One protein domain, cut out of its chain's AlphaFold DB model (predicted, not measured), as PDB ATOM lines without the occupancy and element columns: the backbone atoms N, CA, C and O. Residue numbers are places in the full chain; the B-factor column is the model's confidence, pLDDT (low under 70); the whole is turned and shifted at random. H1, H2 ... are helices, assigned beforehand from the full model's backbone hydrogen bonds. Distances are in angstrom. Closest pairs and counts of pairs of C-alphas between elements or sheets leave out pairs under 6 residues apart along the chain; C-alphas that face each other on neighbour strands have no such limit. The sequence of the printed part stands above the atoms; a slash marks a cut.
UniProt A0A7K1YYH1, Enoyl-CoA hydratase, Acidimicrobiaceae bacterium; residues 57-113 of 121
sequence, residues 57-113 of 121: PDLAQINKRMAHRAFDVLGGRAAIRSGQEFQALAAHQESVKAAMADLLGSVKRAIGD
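What this domain is: This is residues 57 to 113 of the 121 residues of the protein "Enoyl-CoA hydratase" of Acidimicrobiaceae bacterium (UniProt A0A7K1YYH1). Four helices follow one another end to end in an open arch with no packed core. The two longer ones, H1 and H2, make one limb and the span of the arch, meeting at a corner, and the short H3 and H4 turn away at the far end of H2 as the other limb. The printed part has 57 residues with four named helices, in the order H1, H2, H3, H4, and no named strand; the class is all helix. It is extended, with a radius of gyration of the C-alphas of 19.8 A, and spans 53 by 26 by 17 A.

How they stand to each other: The longest helix, H1, residues 57 to 73, is close to but not clearly touching H2, residues 76 to 90. Their closest C-alphas, those of Phe 71 and Arg 77, are 7.3 A apart, and they run the same way at a steep tilt of 59 degrees. H2 is close to but not clearly touching H3, residues 94 to 101, about perpendicular at 74 degrees, with the closest C-alphas, those of Ala 90 and Val 96, 7.2 A apart. H3 is close to but not clearly touching H4, residues 103 to 110; their closest C-alphas, those of Ala 99 and Ser 106, are 5.7 A apart, and they run opposite ways at a steep tilt of 63 degrees. H1 is apart from H3 and H4, and H2 is apart from H4. Every O i to N i+4 pair is within hydrogen-bond range in H1, H3 and H4, and 8 of 11 are in H2.

Where its parts are: H1 begins at C-alpha 57 (23.497, 19.533, -32.216) and is 24.4 A long. H2 is 21.4 A long and ends at C-alpha 90 (36.320, 24.421, 7.599). H3 is 10.5 A and H4 10.4 A long; H4 ends at C-alpha 110 (53.749, 27.175, 3.221).

The domain as a whole: The two C-alphas farthest apart, those of Asp 58 and Asp 113, are 53.9 A from each other. The printed part has no cut, and its three links are tight. The mean pLDDT of the printed part is 89.3; residues 110 to 113 are under 70.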
ATOM      1  N   PRO A  57      23.744  18.911 -33.519       97.88
ATOM      2  CA  PRO A  57      23.497  19.533 -32.216       97.88
ATOM      3  C   PRO A  57      22.530  18.760 -31.310       97.88
ATOM      4  O   PRO A  57      22.731  18.704 -30.097       97.88
ATOM      5  N   ASP A  58      21.497  18.148 -31.882       98.06
ATOM      6  CA  ASP A  58      20.531  17.309 -31.172       98.06
ATOM      7  C   ASP A  58      21.188  16.050 -30.582       98.06
ATOM      8  O   ASP A  58      21.018  15.751 -29.396       98.06
ATOM      9  N   LEU A  59      22.027  15.366 -31.360       98.19
ATOM     10  CA  LEU A  59      22.782  14.200 -30.914       98.19
ATOM     11  C   LEU A  59      23.804  14.563 -29.827       98.19
ATOM     12  O   LEU A  59      23.905  13.870 -28.811       98.19
ATOM     13  N   ALA A  60      24.532  15.671 -29.990       97.88
ATOM     14  CA  ALA A  60      25.478  16.152 -28.982       97.88
ATOM     15  C   ALA A  60      24.778  16.440 -27.640       97.88
ATOM     16  O   ALA A  60      25.290  16.088 -26.570       97.88
ATOM     17  N   GLN A  61      23.578  17.028 -27.683       98.19
ATOM     18  CA  GLN A  61      22.765  17.263 -26.491       98.19
ATOM     19  C   GLN A  61      22.317  15.959 -25.826       98.19
ATOM     20  O   GLN A  61      22.402  15.857 -24.599       98.19
ATOM     21  N   ILE A  62      21.865  14.967 -26.600       98.50
ATOM     22  CA  ILE A  62      21.475  13.650 -26.076       98.50
ATOM     23  C   ILE A  62      22.665  12.987 -25.375       98.50
ATOM     24  O   ILE A  62      22.547  12.604 -24.209       98.50
ATOM     25  N   ASN A  63      23.829  12.939 -26.026       98.00
ATOM     26  CA  ASN A  63      25.038  12.329 -25.469       98.00
ATOM     27  C   ASN A  63      25.473  13.003 -24.160       98.00
ATOM     28  O   ASN A  63      25.748  12.326 -23.165       98.00
ATOM     29  N   LYS A  64      25.465  14.342 -24.115       98.00
ATOM     30  CA  LYS A  64      25.799  15.096 -22.899       98.00
ATOM     31  C   LYS A  64      24.812  14.820 -21.763       98.00
ATOM     32  O   LYS A  64      25.233  14.625 -20.622       98.00
ATOM     33  N   ARG A  65      23.505  14.776 -22.055       98.31
ATOM     34  CA  ARG A  65      22.468  14.461 -21.056       98.31
ATOM     35  C   ARG A  65      22.605  13.037 -20.536       98.31
ATOM     36  O   ARG A  65      22.502  12.843 -19.330       98.31
ATOM     37  N   MET A  66      22.873  12.068 -21.408       98.38
ATOM     38  CA  MET A  66      23.095  10.674 -21.026       98.38
ATOM     39  C   MET A  66      24.272  10.548 -20.048       98.38
ATOM     40  O   MET A  66      24.106   9.985 -18.967       98.38
ATOM     41  N   ALA A  67      25.425  11.142 -20.377       97.38
ATOM     42  CA  ALA A  67      26.607  11.116 -19.513       97.38
ATOM     43  C   ALA A  67      26.341  11.783 -18.151       97.38
ATOM     44  O   ALA A  67      26.641  11.220 -17.099       97.38
ATOM     45  N   HIS A  68      25.705  12.958 -18.152       96.50
ATOM     46  CA  HIS A  68      25.330  13.656 -16.920       96.50
ATOM     47  C   HIS A  68      24.308  12.878 -16.085       96.50
ATOM     48  O   HIS A  68      24.385  12.891 -14.858       96.50
ATOM     49  N   ARG A  69      23.357  12.187 -16.723       98.00
ATOM     50  CA  ARG A  69      22.368  11.372 -16.016       98.00
ATOM     51  C   ARG A  69      23.027  10.178 -15.333       98.00
ATOM     52  O   ARG A  69      22.681   9.895 -14.191       98.00
ATOM     53  N   ALA A  70      23.979   9.520 -15.993       97.56
ATOM     54  CA  ALA A  70      24.768   8.452 -15.383       97.56
ATOM     55  C   ALA A  70      25.581   8.968 -14.184       97.56
ATOM     56  O   ALA A  70      25.542   8.364 -13.115       97.56
ATOM     57  N   PHE A  71      26.231  10.129 -14.319       96.50
ATOM     58  CA  PHE A  71      26.941  10.785 -13.214       96.50
ATOM     59  C   PHE A  71      26.030  11.059 -12.004       96.50
ATOM     60  O   PHE A  71      26.439  10.875 -10.859       96.50
ATOM     61  N   ASP A  72      24.775  11.440 -12.249       95.81
ATOM     62  CA  ASP A  72      23.782  11.653 -11.191       95.81
ATOM     63  C   ASP A  72      23.345  10.360 -10.512       95.81
ATOM     64  O   ASP A  72      23.224  10.330  -9.291       95.81
ATOM     65  N   VAL A  73      23.136   9.290 -11.286       97.44
ATOM     66  CA  VAL A  73      22.816   7.956 -10.751       97.44
ATOM     67  C   VAL A  73      23.944   7.442  -9.855       97.44
ATOM     68  O   VAL A  73      23.673   6.880  -8.800       97.44
ATOM     69  N   LEU A  74      25.200   7.696 -10.229       95.31
ATOM     70  CA  LEU A  74      26.379   7.358  -9.427       95.31
ATOM     71  C   LEU A  74      26.584   8.285  -8.213       95.31
ATOM     72  O   LEU A  74      27.535   8.109  -7.457       95.31
ATOM     73  N   GLY A  75      25.712   9.278  -8.010       95.62
ATOM     74  CA  GLY A  75      25.760  10.180  -6.861       95.62
ATOM     75  C   GLY A  75      26.765  11.327  -6.994       95.62
ATOM     76  O   GLY A  75      27.000  12.039  -6.019       95.62
ATOM     77  N   GLY A  76      27.331  11.568  -8.179       94.81
ATOM     78  CA  GLY A  76      28.372  12.577  -8.381       94.81
ATOM     79  C   GLY A  76      27.943  13.991  -7.972       94.81
ATOM     80  O   GLY A  76      28.668  14.677  -7.248       94.81
ATOM     81  N   ARG A  77      26.726  14.424  -8.339       92.88
ATOM     82  CA  ARG A  77      26.181  15.722  -7.889       92.88
ATOM     83  C   ARG A  77      25.940  15.780  -6.380       92.88
ATOM     84  O   ARG A  77      26.217  16.813  -5.773       92.88
ATOM     85  N   ALA A  78      25.456  14.693  -5.777       94.69
ATOM     86  CA  ALA A  78      25.253  14.625  -4.331       94.69
ATOM     87  C   ALA A  78      26.591  14.741  -3.581       94.69
ATOM     88  O   ALA A  78      26.698  15.539  -2.655       94.69
ATOM     89  N   ALA A  79      27.631  14.046  -4.054       92.94
ATOM     90  CA  ALA A  79      28.986  14.124  -3.509       92.94
ATOM     91  C   ALA A  79      29.613  15.523  -3.652       92.94
ATOM     92  O   ALA A  79      30.319  15.993  -2.761       92.94
ATOM     93  N   ILE A  80      29.365  16.228  -4.766       92.38
ATOM     94  CA  ILE A  80      29.817  17.621  -4.923       92.38
ATOM     95  C   ILE A  80      29.134  18.528  -3.899       92.38
ATOM     96  O   ILE A  80      29.805  19.363  -3.290       92.38
ATOM     97  N   ARG A  81      27.817  18.367  -3.722       91.44
ATOM     98  CA  ARG A  81      27.015  19.203  -2.828       91.44
ATOM     99  C   ARG A  81      27.389  18.996  -1.363       91.44
ATOM    100  O   ARG A  81      27.625  19.986  -0.684       91.44
ATOM    101  N   SER A  82      27.516  17.749  -0.907       91.56
ATOM    102  CA  SER A  82      27.905  17.456   0.481       91.56
ATOM    103  C   SER A  82      29.280  18.034   0.832       91.56
ATOM    104  O   SER A  82      29.483  18.533   1.932       91.56
ATOM    105  N   GLY A  83      30.213  18.072  -0.125       88.19
ATOM    106  CA  GLY A  83      31.525  18.692   0.068       88.19
ATOM    107  C   GLY A  83      31.477  20.175   0.465       88.19
ATOM    108  O   GLY A  83      32.372  20.640   1.168       88.19
ATOM    109  N   GLN A  84      30.448  20.921   0.044       88.06
ATOM    110  CA  GLN A  84      30.316  22.347   0.375       88.06
ATOM    111  C   GLN A  84      30.013  22.572   1.859       88.06
ATOM    112  O   GLN A  84      30.479  23.550   2.435       88.06
ATOM    113  N   GLU A  85      29.284  21.655   2.493       91.75
ATOM    114  CA  GLU A  85      28.968  21.728   3.923       91.75
ATOM    115  C   GLU A  85      30.251  21.620   4.758       91.75
ATOM    116  O   GLU A  85      30.474  22.414   5.670       91.75
ATOM    117  N   PHE A  86      31.157  20.714   4.380       91.88
ATOM    118  CA  PHE A  86      32.460  20.582   5.035       91.88
ATOM    119  C   PHE A  86      33.367  21.794   4.803       91.88
ATOM    120  O   PHE A  86      34.067  22.204   5.723       91.88
ATOM    121  N   GLN A  87      33.337  22.400   3.613       89.12
ATOM    122  CA  GLN A  87      34.076  23.640   3.341       89.12
ATOM    123  C   GLN A  87      33.545  24.812   4.179       89.12
ATOM    124  O   GLN A  87      34.329  25.567   4.752       89.12
ATOM    125  N   ALA A  88      32.222  24.927   4.325       91.62
ATOM    126  CA  ALA A  88      31.615  25.925   5.201       91.62
ATOM    127  C   ALA A  88      32.035  25.723   6.669       91.62
ATOM    128  O   ALA A  88      32.391  26.681   7.348       91.62
ATOM    129  N   LEU A  89      32.071  24.475   7.149       93.69
ATOM    130  CA  LEU A  89      32.577  24.159   8.488       93.69
ATOM    131  C   LEU A  89      34.079  24.446   8.633       93.69
ATOM    132  O   LEU A  89      34.509  24.914   9.689       93.69
ATOM    133  N   ALA A  90      34.878  24.186   7.595       90.75
ATOM    134  CA  ALA A  90      36.320  24.421   7.599       90.75
ATOM    135  C   ALA A  90      36.657  25.901   7.850       90.75
ATOM    136  O   ALA A  90      37.561  26.202   8.625       90.75
ATOM    137  N   ALA A  91      35.871  26.827   7.290       88.50
ATOM    138  CA  ALA A  91      36.048  28.267   7.490       88.50
ATOM    139  C   ALA A  91      35.934  28.713   8.962       88.50
ATOM    140  O   ALA A  91      36.426  29.777   9.336       88.50
ATOM    141  N   HIS A  92      35.299  27.907   9.819       93.31
ATOM    142  CA  HIS A  92      35.130  28.217  11.238       93.31
ATOM    143  C   HIS A  92      36.183  27.582  12.150       93.31
ATOM    144  O   HIS A  92      36.160  27.851  13.356       93.31
ATOM    145  N   GLN A  93      37.105  26.787  11.605       96.06
ATOM    146  CA  GLN A  93      38.159  26.159  12.394       96.06
ATOM    147  C   GLN A  93      39.189  27.186  12.855       96.06
ATOM    148  O   GLN A  93      39.530  28.120  12.130       96.06
ATOM    149  N   GLU A  94      39.701  26.999  14.070       94.25
ATOM    150  CA  GLU A  94      40.651  27.936  14.671       94.25
ATOM    151  C   GLU A  94      41.943  28.045  13.852       94.25
ATOM    152  O   GLU A  94      42.452  29.141  13.639       94.25
ATOM    153  N   SER A  95      42.417  26.927  13.296       89.69
ATOM    154  CA  SER A  95      43.577  26.894  12.400       89.69
ATOM    155  C   SER A  95      43.392  27.767  11.156       89.69
ATOM    156  O   SER A  95      44.318  28.468  10.754       89.69
ATOM    157  N   VAL A  96      42.191  27.773  10.570       89.44
ATOM    158  CA  VAL A  96      41.871  28.582   9.387       89.44
ATOM    159  C   VAL A  96      41.762  30.058   9.758       89.44
ATOM    160  O   VAL A  96      42.337  30.901   9.072       89.44
ATOM    161  N   LYS A  97      41.104  30.390  10.875       91.00
ATOM    162  CA  LYS A  97      41.033  31.773  11.374       91.00
ATOM    163  C   LYS A  97      42.419  32.344  11.671       91.00
ATOM    164  O   LYS A  97      42.712  33.465  11.264       91.00
ATOM    165  N   ALA A  98      43.275  31.561  12.327       89.38
ATOM    166  CA  ALA A  98      44.655  31.936  12.607       89.38
ATOM    167  C   ALA A  98      45.453  32.160  11.313       89.38
ATOM    168  O   ALA A  98      46.154  33.164  11.190       89.38
ATOM    169  N   ALA A  99      45.296  31.278  10.318       86.75
ATOM    170  CA  ALA A  99      45.948  31.431   9.021       86.75
ATOM    171  C   ALA A  99      45.475  32.681   8.260       86.75
ATOM    172  O   ALA A  99      46.286  33.362   7.640       86.75
ATOM    173  N   MET A 100      44.182  33.019   8.327       85.94
ATOM    174  CA  MET A 100      43.638  34.230   7.701       85.94
ATOM    175  C   MET A 100      44.104  35.519   8.393       85.94
ATOM    176  O   MET A 100      44.343  36.515   7.713       85.94
ATOM    177  N   ALA A 101      44.243  35.509   9.722       90.06
ATOM    178  CA  ALA A 101      44.724  36.661  10.489       90.06
ATOM    179  C   ALA A 101      46.195  37.008  10.184       90.06
ATOM    180  O   ALA A 101      46.571  38.177  10.225       90.06
ATOM    181  N   ASP A 102      47.005  36.005   9.835       90.44
ATOM    182  CA  ASP A 102      48.398  36.145   9.397       90.44
ATOM    183  C   ASP A 102      48.596  35.491   8.021       90.44
ATOM    184  O   ASP A 102      49.342  34.519   7.862       90.44
ATOM    185  N   LEU A 103      47.888  35.997   7.006       81.19
ATOM    186  CA  LEU A 103      47.911  35.406   5.666       81.19
ATOM    187  C   LEU A 103      49.320  35.417   5.060       81.19
ATOM    188  O   LEU A 103      49.774  34.400   4.540       81.19
ATOM    189  N   LEU A 104      50.039  36.539   5.164       77.00
ATOM    190  CA  LEU A 104      51.396  36.668   4.624       77.00
ATOM    191  C   LEU A 104      52.388  35.730   5.325       77.00
ATOM    192  O   LEU A 104      53.186  35.076   4.652       77.00
ATOM    193  N   GLY A 105      52.332  35.618   6.656       80.81
ATOM    194  CA  GLY A 105      53.180  34.684   7.389       80.81
ATOM    195  C   GLY A 105      52.816  33.226   7.111       80.81
ATOM    196  O   GLY A 105      53.704  32.382   7.009       80.81
ATOM    197  N   SER A 106      51.531  32.923   6.922       77.19
ATOM    198  CA  SER A 106      51.061  31.570   6.598       77.19
ATOM    199  C   SER A 106      51.496  31.139   5.203       77.19
ATOM    200  O   SER A 106      52.011  30.037   5.045       77.19
ATOM    201  N   VAL A 107      51.391  32.036   4.220       74.06
ATOM    202  CA  VAL A 107      51.913  31.822   2.865       74.06
ATOM    203  C   VAL A 107      53.432  31.639   2.894       74.06
ATOM    204  O   VAL A 107      53.938  30.691   2.310       74.06
ATOM    205  N   LYS A 108      54.174  32.467   3.643       76.06
ATOM    206  CA  LYS A 108      55.633  32.319   3.778       76.06
ATOM    207  C   LYS A 108      56.048  30.975   4.395       76.06
ATOM    208  O   LYS A 108      57.051  30.412   3.979       76.06
ATOM    209  N   ARG A 109      55.298  30.469   5.380       79.50
ATOM    210  CA  ARG A 109      55.534  29.144   5.988       79.50
ATOM    211  C   ARG A 109      55.197  28.002   5.030       79.50
ATOM    212  O   ARG A 109      55.908  27.008   5.024       79.50
ATOM    213  N   ALA A 110      54.141  28.156   4.231       69.00
ATOM    214  CA  ALA A 110      53.749  27.175   3.221       69.00
ATOM    215  C   ALA A 110      54.724  27.121   2.030       69.00
ATOM    216  O   ALA A 110      54.917  26.059   1.460       69.00
ATOM    217  N   ILE A 111      55.358  28.247   1.682       64.81
ATOM    218  CA  ILE A 111      56.340  28.373   0.585       64.81
ATOM    219  C   ILE A 111      57.787  28.092   1.067       64.81
ATOM    220  O   ILE A 111      58.740  28.374   0.354       64.81
ATOM    221  N   GLY A 112      58.002  27.573   2.282       51.00
ATOM    222  CA  GLY A 112      59.348  27.402   2.853       51.00
ATOM    223  C   GLY A 112      60.355  26.694   1.921       51.00
ATOM    224  O   GLY A 112      60.167  25.524   1.621       51.00
ATOM    225  N   ASP A 113      61.398  27.431   1.507       48.97
ATOM    226  CA  ASP A 113      62.702  27.083   0.887       48.97
ATOM    227  C   ASP A 113      62.844  25.987  -0.193       48.97
ATOM    228  O   ASP A 113      63.955  25.811  -0.692       48.97
TER     229      ASP A 113